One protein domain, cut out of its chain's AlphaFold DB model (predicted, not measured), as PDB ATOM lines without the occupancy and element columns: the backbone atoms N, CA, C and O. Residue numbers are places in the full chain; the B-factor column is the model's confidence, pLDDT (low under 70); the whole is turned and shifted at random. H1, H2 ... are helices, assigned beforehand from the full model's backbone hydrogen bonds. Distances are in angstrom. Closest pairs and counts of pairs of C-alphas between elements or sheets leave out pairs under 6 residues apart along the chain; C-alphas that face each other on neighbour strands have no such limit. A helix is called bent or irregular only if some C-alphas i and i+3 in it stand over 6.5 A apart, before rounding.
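What this domain is: This is residues 24 to 70 of the 71 residues of the protein "tRNA delta(2)-isopentenylpyrophosphate transferase" of Mannheimia varigena (UniProt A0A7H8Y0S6). One long helix, H3, has its first turns near two short helices, H1 and H2, and its far end sticks out as a free arm, residues 61 to 70. H1 and H2 follow one another near one end of H3, and from H2 a long loop, residues 38 to 49, reaches out and folds back to the start of H3, with a short strand-like pairing near its tip. The printed part has 47 residues with three named helices, in the order H1, H2, H3, and no named strand; its class is all helix. The whole is only just loose, close to compact, with a radius of gyration of the C-alphas of 11.8 A, and the C-alphas span 37 by 26 by 16 A.

How they stand to each other: H1, residues 25 to 30, and H2, residues 32 to 37, meet only through their link, a tight one of one residue, Ser 31. After H2 comes a long link of 12 residues, in which residues 39 to 40 pair with residues 45 to 46, antiparallel. H3, residues 50 to 68, is close to H1 but not clearly touching it; their closest C-alphas, those of Ala 30 and Glu 52, are 7.5 A apart. The two run opposite ways at a steep tilt of 62 degrees. H2 and H3 are also close but not clearly touching, and the C-alphas of Ile 35 and Glu 52, their closest, are 6.0 A apart. Their lines are about perpendicular, at 89 degrees. In H1 and H2 every O i to N i+4 pair is within hydrogen-bond range; in H3 11 of 15 are.

Where its parts are: H1 runs from Glu 25, with its C-alpha at (39.170, 11.064, 68.868), to Ala 30, and measures 8.8 A from first to last C-alpha. H2 runs from Ile 32 to Lys 37 over 8.6 A. H3 runs from Gln 50, C-alpha at (51.853, 3.602, 76.597), to Ser 68, C-alpha at (41.278, 13.406, 98.835), and measures 26.5 A. No helix is bent or irregular.

The domain as a whole: The two C-alphas farthest apart are those of Ile 29 and Trp 70, 37.1 A. Residues 61 to 70, of which 61 to 68 belong to H3, stand free; without them the body of 37 residues spans 28 by 18 by 14 A, with a radius of gyration of 9.2 A. The printed part has no cut. The mean pLDDT of the printed part is 74.0, and the model's confidence is low, under 70, at residues 41 to 45 and 63 to 70.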
ATOM      1  N   ASP A  24      38.029  13.037  72.871       83.00
ATOM      2  CA  ASP A  24      39.309  12.490  72.431       83.00
ATOM      3  C   ASP A  24      39.107  11.448  71.319       83.00
ATOM      4  O   ASP A  24      38.881  10.255  71.560       83.00
ATOM      5  N   GLU A  25      39.245  11.902  70.072       81.31
ATOM      6  CA  GLU A  25      39.170  11.064  68.868       81.31
ATOM      7  C   GLU A  25      40.210   9.932  68.868       81.31
ATOM      8  O   GLU A  25      40.011   8.890  68.236       81.31
ATOM      9  N   MET A  26      41.299  10.065  69.629       79.12
ATOM     10  CA  MET A  26      42.311   9.018  69.717       79.12
ATOM     11  C   MET A  26      41.799   7.762  70.434       79.12
ATOM     12  O   MET A  26      42.320   6.669  70.195       79.12
ATOM     13  N   ILE A  27      40.750   7.873  71.256       77.38
ATOM     14  CA  ILE A  27      40.055   6.713  71.832       77.38
ATOM     15  C   ILE A  27      39.303   5.948  70.742       77.38
ATOM     16  O   ILE A  27      39.268   4.714  70.772       77.38
ATOM     17  N   ALA A  28      38.752   6.646  69.745       75.88
ATOM     18  CA  ALA A  28      38.125   6.006  68.594       75.88
ATOM     19  C   ALA A  28      39.161   5.231  67.763       75.88
ATOM     20  O   ALA A  28      38.907   4.086  67.388       75.88
ATOM     21  N   ILE A  29      40.358   5.801  67.575       75.31
ATOM     22  CA  ILE A  29      41.484   5.148  66.884       75.31
ATOM     23  C   ILE A  29      41.995   3.933  67.674       75.31
ATOM     24  O   ILE A  29      42.213   2.858  67.113       75.31
ATOM     25  N   ALA A  30      42.184   4.077  68.987       73.69
ATOM     26  CA  ALA A  30      42.655   2.996  69.850       73.69
ATOM     27  C   ALA A  30      41.598   1.900  70.072       73.69
ATOM     28  O   ALA A  30      41.967   0.766  70.373       73.69
ATOM     29  N   SER A  31      40.317   2.215  69.856       82.12
ATOM     30  CA  SER A  31      39.148   1.348  70.008       82.12
ATOM     31  C   SER A  31      38.918   0.872  71.449       82.12
ATOM     32  O   SER A  31      39.680   0.079  72.008       82.12
ATOM     33  N   ILE A  32      37.800   1.289  72.054       82.94
ATOM     34  CA  ILE A  32      37.408   0.908  73.426       82.94
ATOM     35  C   ILE A  32      37.480  -0.617  73.661       82.94
ATOM     36  O   ILE A  32      38.087  -1.028  74.653       82.94
ATOM     37  N   PRO A  33      36.958  -1.494  72.775       84.06
ATOM     38  CA  PRO A  33      37.108  -2.943  72.920       84.06
ATOM     39  C   PRO A  33      38.557  -3.422  73.092       84.06
ATOM     40  O   PRO A  33      38.809  -4.321  73.898       84.06
ATOM     41  N   LYS A  34      39.516  -2.824  72.376       83.50
ATOM     42  CA  LYS A  34      40.935  -3.196  72.440       83.50
ATOM     43  C   LYS A  34      41.547  -2.797  73.782       83.50
ATOM     44  O   LYS A  34      42.140  -3.641  74.453       83.50
ATOM     45  N   ILE A  35      41.291  -1.566  74.225       80.81
ATOM     46  CA  ILE A  35      41.693  -1.061  75.549       80.81
ATOM     47  C   ILE A  35      41.124  -1.964  76.662       80.81
ATOM     48  O   ILE A  35      41.831  -2.364  77.590       80.81
ATOM     49  N   MET A  36      39.855  -2.358  76.533       84.44
ATOM     50  CA  MET A  36      39.148  -3.208  77.494       84.44
ATOM     51  C   MET A  36      39.614  -4.670  77.502       84.44
ATOM     52  O   MET A  36      39.516  -5.327  78.545       84.44
ATOM     53  N   LYS A  37      40.112  -5.199  76.376       83.00
ATOM     54  CA  LYS A  37      40.688  -6.554  76.286       83.00
ATOM     55  C   LYS A  37      41.983  -6.660  77.091       83.00
ATOM     56  O   LYS A  37      42.251  -7.691  77.698       83.00
ATOM     57  N   CYS A  38      42.738  -5.569  77.139       78.06
ATOM     58  CA  CYS A  38      43.987  -5.459  77.880       78.06
ATOM     59  C   CYS A  38      43.780  -5.159  79.378       78.06
ATOM     60  O   CYS A  38      44.747  -5.189  80.142       78.06
ATOM     61  N   TYR A  39      42.549  -4.864  79.811       79.31
ATOM     62  CA  TYR A  39      42.228  -4.516  81.195       79.31
ATOM     63  C   TYR A  39      42.192  -5.747  82.114       79.31
ATOM     64  O   TYR A  39      41.281  -6.580  82.052       79.31
ATOM     65  N   ASP A  40      43.152  -5.810  83.034       75.69
ATOM     66  CA  ASP A  40      43.174  -6.746  84.150       75.69
ATOM     67  C   ASP A  40      42.332  -6.189  85.305       75.69
ATOM     68  O   ASP A  40      42.702  -5.221  85.977       75.69
ATOM     69  N   ARG A  41      41.181  -6.822  85.547       67.88
ATOM     70  CA  ARG A  41      40.223  -6.404  86.577       67.88
ATOM     71  C   ARG A  41      40.745  -6.580  88.003       67.88
ATOM     72  O   ARG A  41      40.287  -5.848  88.875       67.88
ATOM     73  N   ARG A  42      41.660  -7.523  88.249       64.06
ATOM     74  CA  ARG A  42      42.215  -7.771  89.591       64.06
ATOM     75  C   ARG A  42      43.257  -6.725  89.955       64.06
ATOM     76  O   ARG A  42      43.328  -6.310  91.103       64.06
ATOM     77  N   LEU A  43      44.036  -6.289  88.968       59.75
ATOM     78  CA  LEU A  43      45.131  -5.346  89.183       59.75
ATOM     79  C   LEU A  43      44.758  -3.893  88.850       59.75
ATOM     80  O   LEU A  43      45.498  -2.977  89.210       59.75
ATOM     81  N   ALA A  44      43.622  -3.668  88.177       66.75
ATOM     82  CA  ALA A  44      43.264  -2.379  87.583       66.75
ATOM     83  C   ALA A  44      44.434  -1.818  86.748       66.75
ATOM     84  O   ALA A  44      44.873  -0.677  86.933       66.75
ATOM     85  N   ILE A  45      44.981  -2.679  85.878       68.38
ATOM     86  CA  ILE A  45      46.109  -2.417  84.971       68.38
ATOM     87  C   ILE A  45      45.660  -2.712  83.544       68.38
ATOM     88  O   ILE A  45      44.938  -3.673  83.305       68.38
ATOM     89  N   ILE A  46      46.144  -1.926  82.585       75.19
ATOM     90  CA  ILE A  46      46.034  -2.239  81.162       75.19
ATOM     91  C   ILE A  46      47.372  -2.804  80.686       75.19
ATOM     92  O   ILE A  46      48.400  -2.117  80.709       75.19
ATOM     93  N   ARG A  47      47.370  -4.070  80.257       70.19
ATOM     94  CA  ARG A  47      48.505  -4.717  79.586       70.19
ATOM     95  C   ARG A  47      48.530  -4.282  78.121       70.19
ATOM     96  O   ARG A  47      48.121  -5.021  77.240       70.19
ATOM     97  N   GLY A  48      48.940  -3.039  77.909       72.81
ATOM     98  CA  GLY A  48      48.842  -2.351  76.628       72.81
ATOM     99  C   GLY A  48      50.010  -1.414  76.351       72.81
ATOM    100  O   GLY A  48      50.946  -1.297  77.160       72.81
ATOM    101  N   ASN A  49      49.948  -0.732  75.210       80.88
ATOM    102  CA  ASN A  49      50.937   0.284  74.850       80.88
ATOM    103  C   ASN A  49      50.839   1.511  75.792       80.88
ATOM    104  O   ASN A  49      49.936   1.624  76.628       80.88
ATOM    105  N   GLN A  50      51.805   2.430  75.711       81.75
ATOM    106  CA  GLN A  50      51.853   3.602  76.597       81.75
ATOM    107  C   GLN A  50      50.610   4.497  76.469       81.75
ATOM    108  O   GLN A  50      50.195   5.108  77.455       81.75
ATOM    109  N   PHE A  51      50.001   4.524  75.285       80.50
ATOM    110  CA  PHE A  51      48.799   5.290  74.991       80.50
ATOM    111  C   PHE A  51      47.581   4.724  75.729       80.50
ATOM    112  O   PHE A  51      46.926   5.424  76.492       80.50
ATOM    113  N   GLU A  52      47.359   3.414  75.636       79.75
ATOM    114  CA  GLU A  52      46.295   2.715  76.362       79.75
ATOM    115  C   GLU A  52      46.477   2.857  77.886       79.75
ATOM    116  O   GLU A  52      45.524   3.086  78.631       79.75
ATOM    117  N   LYS A  53      47.727   2.811  78.368       83.50
ATOM    118  CA  LYS A  53      48.062   3.041  79.784       83.50
ATOM    119  C   LYS A  53      47.780   4.473  80.256       83.50
ATOM    120  O   LYS A  53      47.537   4.654  81.451       83.50
ATOM    121  N   ARG A  54      47.819   5.478  79.372       85.44
ATOM    122  CA  ARG A  54      47.520   6.883  79.709       85.44
ATOM    123  C   ARG A  54      46.076   7.027  80.175       85.44
ATOM    124  O   ARG A  54      45.855   7.576  81.248       85.44
ATOM    125  N   TYR A  55      45.128   6.449  79.445       83.31
ATOM    126  CA  TYR A  55      43.702   6.507  79.779       83.31
ATOM    127  C   TYR A  55      43.391   5.943  81.163       83.31
ATOM    128  O   TYR A  55      42.681   6.560  81.949       83.31
ATOM    129  N   LEU A  56      44.015   4.821  81.525       79.94
ATOM    130  CA  LEU A  56      43.866   4.265  82.868       79.94
ATOM    131  C   LEU A  56      44.430   5.181  83.962       79.94
ATOM    132  O   LEU A  56      43.895   5.220  85.069       79.94
ATOM    133  N   ARG A  57      45.534   5.888  83.688       82.62
ATOM    134  CA  ARG A  57      46.125   6.832  84.645       82.62
ATOM    135  C   ARG A  57      45.224   8.044  84.844       82.62
ATOM    136  O   ARG A  57      44.999   8.404  85.996       82.62
ATOM    137  N   GLU A  58      44.709   8.628  83.765       85.06
ATOM    138  CA  GLU A  58      43.784   9.765  83.842       85.06
ATOM    139  C   GLU A  58      42.495   9.377  84.570       85.06
ATOM    140  O   GLU A  58      42.131  10.013  85.558       85.06
ATOM    141  N   TRP A  59      41.909   8.231  84.221       81.75
ATOM    142  CA  TRP A  59      40.767   7.679  84.945       81.75
ATOM    143  C   TRP A  59      41.047   7.485  86.443       81.75
ATOM    144  O   TRP A  59      40.269   7.907  87.298       81.75
ATOM    145  N   ARG A  60      42.206   6.910  86.806       78.81
ATOM    146  CA  ARG A  60      42.595   6.734  88.218       78.81
ATOM    147  C   ARG A  60      42.821   8.054  88.949       78.81
ATOM    148  O   ARG A  60      42.615   8.070  90.159       78.81
ATOM    149  N   LYS A  61      43.262   9.127  88.283       81.38
ATOM    150  CA  LYS A  61      43.378  10.454  88.914       81.38
ATOM    151  C   LYS A  61      41.998  10.978  89.294       81.38
ATOM    152  O   LYS A  61      41.817  11.359  90.443       81.38
ATOM    153  N   LEU A  62      41.029  10.888  88.384       74.88
ATOM    154  CA  LEU A  62      39.645  11.300  88.632       74.88
ATOM    155  C   LEU A  62      39.015  10.507  89.789       74.88
ATOM    156  O   LEU A  62      38.443  11.094  90.700       74.88
ATOM    157  N   PHE A  63      39.236   9.190  89.838       66.75
ATOM    158  CA  PHE A  63      38.797   8.346  90.961       66.75
ATOM    159  C   PHE A  63      39.556   8.600  92.275       66.75
ATOM    160  O   PHE A  63      39.025   8.357  93.356       66.75
ATOM    161  N   ARG A  64      40.824   9.031  92.219       61.34
ATOM    162  CA  ARG A  64      41.625   9.335  93.417       61.34
ATOM    163  C   ARG A  64      41.291  10.691  94.024       61.34
ATOM    164  O   ARG A  64      41.395  10.805  95.241       61.34
ATOM    165  N   ILE A  65      40.875  11.668  93.217       52.69
ATOM    166  CA  ILE A  65      40.405  12.974  93.704       52.69
ATOM    167  C   ILE A  65      39.226  12.788  94.673       52.69
ATOM    168  O   ILE A  65      39.169  13.449  95.708       52.69
ATOM    169  N   ASP A  66      38.380  11.785  94.432       50.84
ATOM    170  CA  ASP A  66      37.266  11.421  95.317       50.84
ATOM    171  C   ASP A  66      37.728  10.938  96.716       50.84
ATOM    172  O   ASP A  66      37.029  11.097  97.713       50.84
ATOM    173  N   LYS A  67      38.960  10.413  96.843       52.47
ATOM    174  CA  LYS A  67      39.546  10.028  98.144       52.47
ATOM    175  C   LYS A  67      40.245  11.172  98.878       52.47
ATOM    176  O   LYS A  67      40.446  11.055 100.082       52.47
ATOM    177  N   SER A  68      40.639  12.245  98.191       51.94
ATOM    178  CA  SER A  68      41.278  13.406  98.835       51.94
ATOM    179  C   SER A  68      40.288  14.399  99.447       51.94
ATOM    180  O   SER A  68      40.714  15.238 100.228       51.94
ATOM    181  N   ILE A  69      38.992  14.297  99.132       50.91
ATOM    182  CA  ILE A  69      37.938  15.186  99.664       50.91
ATOM    183  C   ILE A  69      37.483  14.766 101.084       50.91
ATOM    184  O   ILE A  69      36.771  15.504 101.754       50.91
ATOM    185  N   TRP A  70      37.943  13.617 101.592       45.53
ATOM    186  CA  TRP A  70      37.606  13.093 102.925       45.53
ATOM    187  C   TRP A  70      38.741  13.253 103.952       45.53
ATOM    188  O   TRP A  70      39.076  12.291 104.648       45.53
TER     189      TRP A  70